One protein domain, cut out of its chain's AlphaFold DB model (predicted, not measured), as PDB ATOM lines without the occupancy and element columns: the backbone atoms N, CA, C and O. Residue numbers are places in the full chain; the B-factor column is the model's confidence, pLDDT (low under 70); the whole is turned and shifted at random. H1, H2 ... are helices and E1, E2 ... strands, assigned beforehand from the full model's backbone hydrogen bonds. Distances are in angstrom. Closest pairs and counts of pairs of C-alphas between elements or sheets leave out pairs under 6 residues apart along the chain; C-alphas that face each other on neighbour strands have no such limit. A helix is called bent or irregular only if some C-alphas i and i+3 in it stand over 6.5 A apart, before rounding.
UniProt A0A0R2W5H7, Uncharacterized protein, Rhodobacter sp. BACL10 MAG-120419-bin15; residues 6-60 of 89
ATOM      1  N   ASN A   6     164.457 227.917 206.626       88.88
ATOM      2  CA  ASN A   6     165.820 228.073 206.135       88.88
ATOM      3  C   ASN A   6     166.547 229.176 206.916       88.88
ATOM      4  O   ASN A   6     167.652 228.961 207.412       88.88
ATOM      5  N   LEU A   7     165.885 230.316 207.132       86.81
ATOM      6  CA  LEU A   7     166.416 231.393 207.967       86.81
ATOM      7  C   LEU A   7     166.666 230.932 209.409       86.81
ATOM      8  O   LEU A   7     167.703 231.244 209.991       86.81
ATOM      9  N   ALA A   8     165.744 230.161 209.984       89.31
ATOM     10  CA  ALA A   8     165.896 229.592 211.316       89.31
ATOM     11  C   ALA A   8     167.159 228.723 211.429       89.31
ATOM     12  O   ALA A   8     167.949 228.899 212.359       89.31
ATOM     13  N   GLN A   9     167.381 227.833 210.458       90.62
ATOM     14  CA  GLN A   9     168.578 226.993 210.411       90.62
ATOM     15  C   GLN A   9     169.857 227.821 210.261       90.62
ATOM     16  O   GLN A   9     170.820 227.567 210.982       90.62
ATOM     17  N   GLN A  10     169.862 228.835 209.391       90.19
ATOM     18  CA  GLN A  10     171.015 229.727 209.222       90.19
ATOM     19  C   GLN A  10     171.359 230.475 210.515       90.19
ATOM     20  O   GLN A  10     172.532 230.559 210.883       90.19
ATOM     21  N   ILE A  11     170.347 230.988 211.224       91.19
ATOM     22  CA  ILE A  11     170.532 231.680 212.505       91.19
ATOM     23  C   ILE A  11     171.151 230.731 213.533       91.19
ATOM     24  O   ILE A  11     172.156 231.080 214.147       91.19
ATOM     25  N   ILE A  12     170.585 229.532 213.705       92.38
ATOM     26  CA  ILE A  12     171.076 228.548 214.683       92.38
ATOM     27  C   ILE A  12     172.515 228.136 214.364       92.38
ATOM     28  O   ILE A  12     173.354 228.097 215.260       92.38
ATOM     29  N   HIS A  13     172.812 227.851 213.095       92.50
ATOM     30  CA  HIS A  13     174.150 227.461 212.666       92.50
ATOM     31  C   HIS A  13     175.177 228.567 212.942       92.50
ATOM     32  O   HIS A  13     176.159 228.326 213.638       92.50
ATOM     33  N   SER A  14     174.889 229.800 212.513       91.50
ATOM     34  CA  SER A  14     175.792 230.943 212.708       91.50
ATOM     35  C   SER A  14     176.015 231.263 214.194       91.50
ATOM     36  O   SER A  14     177.111 231.655 214.598       91.50
ATOM     37  N   LEU A  15     174.980 231.102 215.029       92.38
ATOM     38  CA  LEU A  15     175.087 231.293 216.476       92.38
ATOM     39  C   LEU A  15     175.969 230.231 217.133       92.38
ATOM     40  O   LEU A  15     176.752 230.588 218.012       92.38
ATOM     41  N   ASN A  16     175.875 228.966 216.715       91.38
ATOM     42  CA  ASN A  16     176.751 227.902 217.209       91.38
ATOM     43  C   ASN A  16     178.214 228.185 216.865       91.38
ATOM     44  O   ASN A  16     179.041 228.250 217.768       91.38
ATOM     45  N   GLU A  17     178.514 228.456 215.592       91.50
ATOM     46  CA  GLU A  17     179.884 228.744 215.145       91.50
ATOM     47  C   GLU A  17     180.484 229.952 215.877       91.50
ATOM     48  O   GLU A  17     181.619 229.917 216.357       91.50
ATOM     49  N   THR A  18     179.698 231.023 216.024       90.75
ATOM     50  CA  THR A  18     180.139 232.230 216.739       90.75
ATOM     51  C   THR A  18     180.359 231.950 218.224       90.75
ATOM     52  O   THR A  18     181.339 232.421 218.801       90.75
ATOM     53  N   SER A  19     179.463 231.187 218.859       88.62
ATOM     54  CA  SER A  19     179.561 230.867 220.287       88.62
ATOM     55  C   SER A  19     180.764 229.973 220.578       88.62
ATOM     56  O   SER A  19     181.486 230.233 221.539       88.62
ATOM     57  N   GLU A  20     181.031 228.977 219.730       90.19
ATOM     58  CA  GLU A  20     182.221 228.125 219.825       90.19
ATOM     59  C   GLU A  20     183.506 228.942 219.674       90.19
ATOM     60  O   GLU A  20     184.406 228.838 220.514       90.19
ATOM     61  N   LYS A  21     183.569 229.824 218.667       91.62
ATOM     62  CA  LYS A  21     184.707 230.731 218.473       91.62
ATOM     63  C   LYS A  21     184.945 231.598 219.712       91.62
ATOM     64  O   LYS A  21     186.049 231.595 220.253       91.62
ATOM     65  N   MET A  22     183.914 232.282 220.203       90.69
ATOM     66  CA  MET A  22     184.003 233.142 221.390       90.69
ATOM     67  C   MET A  22     184.435 232.357 222.633       90.69
ATOM     68  O   MET A  22     185.307 232.805 223.378       90.69
ATOM     69  N   SER A  23     183.894 231.151 222.817       89.81
ATOM     70  CA  SER A  23     184.283 230.268 223.915       89.81
ATOM     71  C   SER A  23     185.758 229.871 223.832       89.81
ATOM     72  O   SER A  23     186.430 229.846 224.863       89.81
ATOM     73  N   SER A  24     186.285 229.592 222.634       92.94
ATOM     74  CA  SER A  24     187.709 229.277 222.439       92.94
ATOM     75  C   SER A  24     188.636 230.450 222.781       92.94
ATOM     76  O   SER A  24     189.759 230.244 223.235       92.94
ATOM     77  N   GLU A  25     188.138 231.682 222.642       93.44
ATOM     78  CA  GLU A  25     188.825 232.922 223.014       93.44
ATOM     79  C   GLU A  25     188.635 233.280 224.504       93.44
ATOM     80  O   GLU A  25     189.135 234.304 224.971       93.44
ATOM     81  N   GLY A  26     187.896 232.464 225.268       91.56
ATOM     82  CA  GLY A  26     187.571 232.726 226.673       91.56
ATOM     83  C   GLY A  26     186.590 233.888 226.873       91.56
ATOM     84  O   GLY A  26     186.542 234.479 227.954       91.56
ATOM     85  N   ARG A  27     185.814 234.240 225.840       88.25
ATOM     86  CA  ARG A  27     184.845 235.343 225.852       88.25
ATOM     87  C   ARG A  27     183.408 234.803 225.867       88.25
ATOM     88  O   ARG A  27     183.089 233.890 225.110       88.25
ATOM     89  N   PRO A  28     182.492 235.378 226.667       83.00
ATOM     90  CA  PRO A  28     181.078 235.029 226.580       83.00
ATOM     91  C   PRO A  28     180.446 235.615 225.309       83.00
ATOM     92  O   PRO A  28     180.713 236.766 224.953       83.00
ATOM     93  N   ALA A  29     179.561 234.859 224.661       84.75
ATOM     94  CA  ALA A  29     178.742 235.347 223.555       84.75
ATOM     95  C   ALA A  29     177.379 235.844 224.071       84.75
ATOM     96  O   ALA A  29     176.683 235.138 224.800       84.75
ATOM     97  N   ILE A  30     176.991 237.062 223.684       90.62
ATOM     98  CA  ILE A  30     175.662 237.626 223.953       90.62
ATOM     99  C   ILE A  30     175.036 237.981 222.614       90.62
ATOM    100  O   ILE A  30     175.618 238.736 221.834       90.62
ATOM    101  N   PHE A  31     173.837 237.469 222.357       92.94
ATOM    102  CA  PHE A  31     173.091 237.815 221.160       92.94
ATOM    103  C   PHE A  31     172.187 239.017 221.430       92.94
ATOM    104  O   PHE A  31     171.328 238.989 222.314       92.94
ATOM    105  N   VAL A  32     172.382 240.087 220.661       93.00
ATOM    106  CA  VAL A  32     171.600 241.319 220.789       93.00
ATOM    107  C   VAL A  32     170.608 241.426 219.637       93.00
ATOM    108  O   VAL A  32     170.945 241.168 218.484       93.00
ATOM    109  N   THR A  33     169.370 241.806 219.944       93.50
ATOM    110  CA  THR A  33     168.282 241.891 218.964       93.50
ATOM    111  C   THR A  33     167.354 243.087 219.208       93.50
ATOM    112  O   THR A  33     167.498 243.832 220.179       93.50
ATOM    113  N   ALA A  34     166.380 243.298 218.321       93.19
ATOM    114  CA  ALA A  34     165.388 244.357 218.474       93.19
ATOM    115  C   ALA A  34     164.372 244.021 219.591       93.19
ATOM    116  O   ALA A  34     163.915 242.873 219.669       93.19
ATOM    117  N   PRO A  35     163.934 245.006 220.407       96.06
ATOM    118  CA  PRO A  35     163.008 244.766 221.522       96.06
ATOM    119  C   PRO A  35     161.734 244.015 221.116       96.06
ATOM    120  O   PRO A  35     161.296 243.102 221.814       96.06
ATOM    121  N   GLN A  36     161.181 244.349 219.946       95.44
ATOM    122  CA  GLN A  36     159.919 243.798 219.445       95.44
ATOM    123  C   GLN A  36     159.956 242.288 219.156       95.44
ATOM    124  O   GLN A  36     158.927 241.626 219.269       95.44
ATOM    125  N   ILE A  37     161.119 241.726 218.801       93.56
ATOM    126  CA  ILE A  37     161.267 240.288 218.507       93.56
ATOM    127  C   ILE A  37     161.982 239.520 219.617       93.56
ATOM    128  O   ILE A  37     161.937 238.290 219.625       93.56
ATOM    129  N   ARG A  38     162.603 240.221 220.576       96.00
ATOM    130  CA  ARG A  38     163.469 239.632 221.605       96.00
ATOM    131  C   ARG A  38     162.834 238.447 222.317       96.00
ATOM    132  O   ARG A  38     163.473 237.407 222.447       96.00
ATOM    133  N   ARG A  39     161.586 238.584 222.778       95.44
ATOM    134  CA  ARG A  39     160.906 237.523 223.538       95.44
ATOM    135  C   ARG A  39     160.668 236.280 222.685       95.44
ATOM    136  O   ARG A  39     161.100 235.200 223.071       95.44
ATOM    137  N   SER A  40     160.023 236.439 221.530       94.56
ATOM    138  CA  SER A  40     159.704 235.312 220.650       94.56
ATOM    139  C   SER A  40     160.957 234.620 220.122       94.56
ATOM    140  O   SER A  40     160.995 233.397 220.038       94.56
ATOM    141  N   LEU A  41     161.999 235.389 219.801       92.75
ATOM    142  CA  LEU A  41     163.264 234.834 219.343       92.75
ATOM    143  C   LEU A  41     163.984 234.077 220.465       92.75
ATOM    144  O   LEU A  41     164.546 233.020 220.213       92.75
ATOM    145  N   ALA A  42     163.908 234.557 221.709       94.25
ATOM    146  CA  ALA A  42     164.470 233.848 222.850       94.25
ATOM    147  C   ALA A  42     163.698 232.575 223.217       94.25
ATOM    148  O   ALA A  42     164.301 231.594 223.638       94.25
ATOM    149  N   GLU A  43     162.373 232.567 223.081       93.50
ATOM    150  CA  GLU A  43     161.562 231.354 223.252       93.50
ATOM    151  C   GLU A  43     161.930 230.294 222.206       93.50
ATOM    152  O   GLU A  43     162.123 229.135 222.562       93.50
ATOM    153  N   PHE A  44     162.119 230.705 220.949       92.62
ATOM    154  CA  PHE A  44     162.562 229.826 219.867       92.62
ATOM    155  C   PHE A  44     163.993 229.303 220.081       92.62
ATOM    156  O   PHE A  44     164.228 228.097 220.098       92.62
ATOM    157  N   LEU A  45     164.962 230.199 220.290       92.19
ATOM    158  CA  LEU A  45     166.375 229.821 220.343       92.19
ATOM    159  C   LEU A  45     166.731 228.993 221.575       92.19
ATOM    160  O   LEU A  45     167.592 228.131 221.462       92.19
ATOM    161  N   ARG A  46     166.058 229.167 222.721       92.00
ATOM    162  CA  ARG A  46     166.325 228.351 223.922       92.00
ATOM    163  C   ARG A  46     166.074 226.858 223.721       92.00
ATOM    164  O   ARG A  46     166.650 226.060 224.449       92.00
ATOM    165  N   GLN A  47     165.241 226.475 222.751       91.56
ATOM    166  CA  GLN A  47     165.022 225.063 222.413       91.56
ATOM    167  C   GLN A  47     166.262 224.416 221.779       91.56
ATOM    168  O   GLN A  47     166.408 223.198 221.824       91.56
ATOM    169  N   HIS A  48     167.142 225.230 221.195       90.31
ATOM    170  CA  HIS A  48     168.341 224.792 220.487       90.31
ATOM    171  C   HIS A  48     169.636 225.192 221.211       90.31
ATOM    172  O   HIS A  48     170.626 224.478 221.120       90.31
ATOM    173  N   LEU A  49     169.618 226.323 221.923       89.44
ATOM    174  CA  LEU A  49     170.756 226.989 222.557       89.44
ATOM    175  C   LEU A  49     170.354 227.442 223.976       89.44
ATOM    176  O   LEU A  49     170.058 228.623 224.185       89.44
ATOM    177  N   PRO A  50     170.272 226.523 224.954       88.31
ATOM    178  CA  PRO A  50     169.736 226.825 226.285       88.31
ATOM    179  C   PRO A  50     170.560 227.868 227.057       88.31
ATOM    180  O   PRO A  50     169.988 228.640 227.826       88.31
ATOM    181  N   ASP A  51     171.868 227.936 226.799       87.94
ATOM    182  CA  ASP A  51     172.801 228.829 227.498       87.94
ATOM    183  C   ASP A  51     172.973 230.199 226.816       87.94
ATOM    184  O   ASP A  51     173.683 231.070 227.325       87.94
ATOM    185  N   LEU A  52     172.328 230.427 225.664       89.00
ATOM    186  CA  LEU A  52     172.469 231.681 224.928       89.00
ATOM    187  C   LEU A  52     171.780 232.834 225.667       89.00
ATOM    188  O   LEU A  52     170.555 232.875 225.826       89.00
ATOM    189  N   ILE A  53     172.568 233.841 226.039       91.50
ATOM    190  CA  ILE A  53     172.047 235.093 226.583       91.50
ATOM    191  C   ILE A  53     171.547 235.957 225.429       91.50
ATOM    192  O   ILE A  53     172.303 236.305 224.521       91.50
ATOM    193  N   ILE A  54     170.270 236.335 225.495       93.19
ATOM    194  CA  ILE A  54     169.618 237.172 224.486       93.19
ATOM    195  C   ILE A  54     169.124 238.456 225.135       93.19
ATOM    196  O   ILE A  54     168.256 238.415 226.018       93.19
ATOM    197  N   LEU A  55     169.633 239.586 224.651       94.19
ATOM    198  CA  LEU A  55     169.276 240.927 225.106       94.19
ATOM    199  C   LEU A  55     168.666 241.746 223.969       94.19
ATOM    200  O   LEU A  55     169.023 241.601 222.802       94.19
ATOM    201  N   ALA A  56     167.751 242.641 224.306       95.62
ATOM    202  CA  ALA A  56     167.378 243.742 223.439       95.62
ATOM    203  C   ALA A  56     168.435 244.853 223.518       95.62
ATOM    204  O   ALA A  56     169.084 245.016 224.549       95.62
ATOM    205  N   PHE A  57     168.554 245.685 222.478       90.81
ATOM    206  CA  PHE A  57     169.423 246.876 222.528       90.81
ATOM    207  C   PHE A  57     169.137 247.777 223.743       90.81
ATOM    208  O   PHE A  57     170.054 248.344 224.321       90.81
ATOM    209  N   THR A  58     167.876 247.856 224.172       93.00
ATOM    210  CA  THR A  58     167.438 248.624 225.349       93.00
ATOM    211  C   THR A  58     167.800 247.980 226.691       93.00
ATOM    212  O   THR A  58     167.631 248.611 227.725       93.00
ATOM    213  N   GLU A  59     168.242 246.720 226.700       94.00
ATOM    214  CA  GLU A  59     168.714 246.005 227.898       94.00
ATOM    215  C   GLU A  59     170.245 246.108 228.058       94.00
ATOM    216  O   GLU A  59     170.802 245.584 229.024       94.00
ATOM    217  N   LEU A  60     170.943 246.762 227.120       90.19
ATOM    218  CA  LEU A  60     172.385 246.968 227.211       90.19
ATOM    219  C   LEU A  60     172.720 248.086 228.213       90.19
ATOM    220  O   LEU A  60     172.060 249.124 228.227       90.19
TER     221      LEU A  60
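AT A GLANCE: This is residues 6 to 60 of the 89 residues of an uncharacterized protein of Rhodobacter sp. BACL10 MAG-120419-bin15 (UniProt A0A0R2W5H7). The domain is a small triangle with one long side: the long helix H1 makes that side, a pair of short parallel strands, E1 and E2, makes the second, and the shorter helix H2 makes the third. After H1 the backbone turns and folds back through E1; H2 then packs on the strand pair, mainly on E2, and comes near H1 with its last residue, Leu 45. The printed part has 55 residues with two named helices and two named strands in the order H1, E1, H2, E2, and the class is mixed, helices and strands. The sheet has the order E1, E2 and is parallel. The whole is compact, with a radius of gyration of the C-alphas of 11.2 A, and spans 31 by 29 by 16 A.

HOW THE PARTS SIT: H1, residues 6 to 24, is joined by a tight link of 5 residues to E1, residues 30 to 33. H1 and E1 are near each other, with 5 pairs of C-alphas within 10 A. A tight link of 1 residue leads from E1 to H2, residues 35 to 45. H1 and H2 are close but not clearly touching; their closest C-alphas, those of Ile 12 and Leu 45, are 7.5 A apart, and their lines stand at 83 degrees, about perpendicular. E1 and H2 are near each other, with 6 pairs of C-alphas within 10 A. A short link of 7 residues leads from H2 to E2, residues 53 to 56. E1, H2 and E2 form a strand-helix-strand unit, two parallel neighbour strands with a helix between them along the chain, and its crossover is right-handed. The directions of E1 and E2 stand at 31 degrees. Across this pair N 31 and O 53 are 2.9 A apart, as are N 55 and O 31, within hydrogen-bond range. H2 and E2 have 5 pairs of C-alphas within 8 A, the closest those of Pro 35 and Ala 56, 4.9 A apart. H1 and E2 are apart. In H1 every O i to N i+4 pair is within hydrogen-bond range, in H2 5 of 7. H2 is irregular: C-alphas 36 and 39 are 7.6 A apart.

IN THESE COORDINATES: H1 begins with C-alpha 6 at (165.820, 228.073, 206.135) and measures 27.3 A to C-alpha 24 at (187.709, 229.277, 222.439). E1, from Ile 30 to Thr 33, measures 9.9 A. H2, from Pro 35 to Leu 45, measures 15.4 A. E2, from Ile 53 to Ala 56, measures 10.3 A and ends with C-alpha 56 at (167.378, 243.742, 223.439).

THE WHOLE: The two C-alphas farthest apart, those of Ser 24 and Gln 36, are 31.5 A apart. The printed part has no cut, and no link is long. The mean pLDDT of the printed part is 91.5, and no printed residue is under 70.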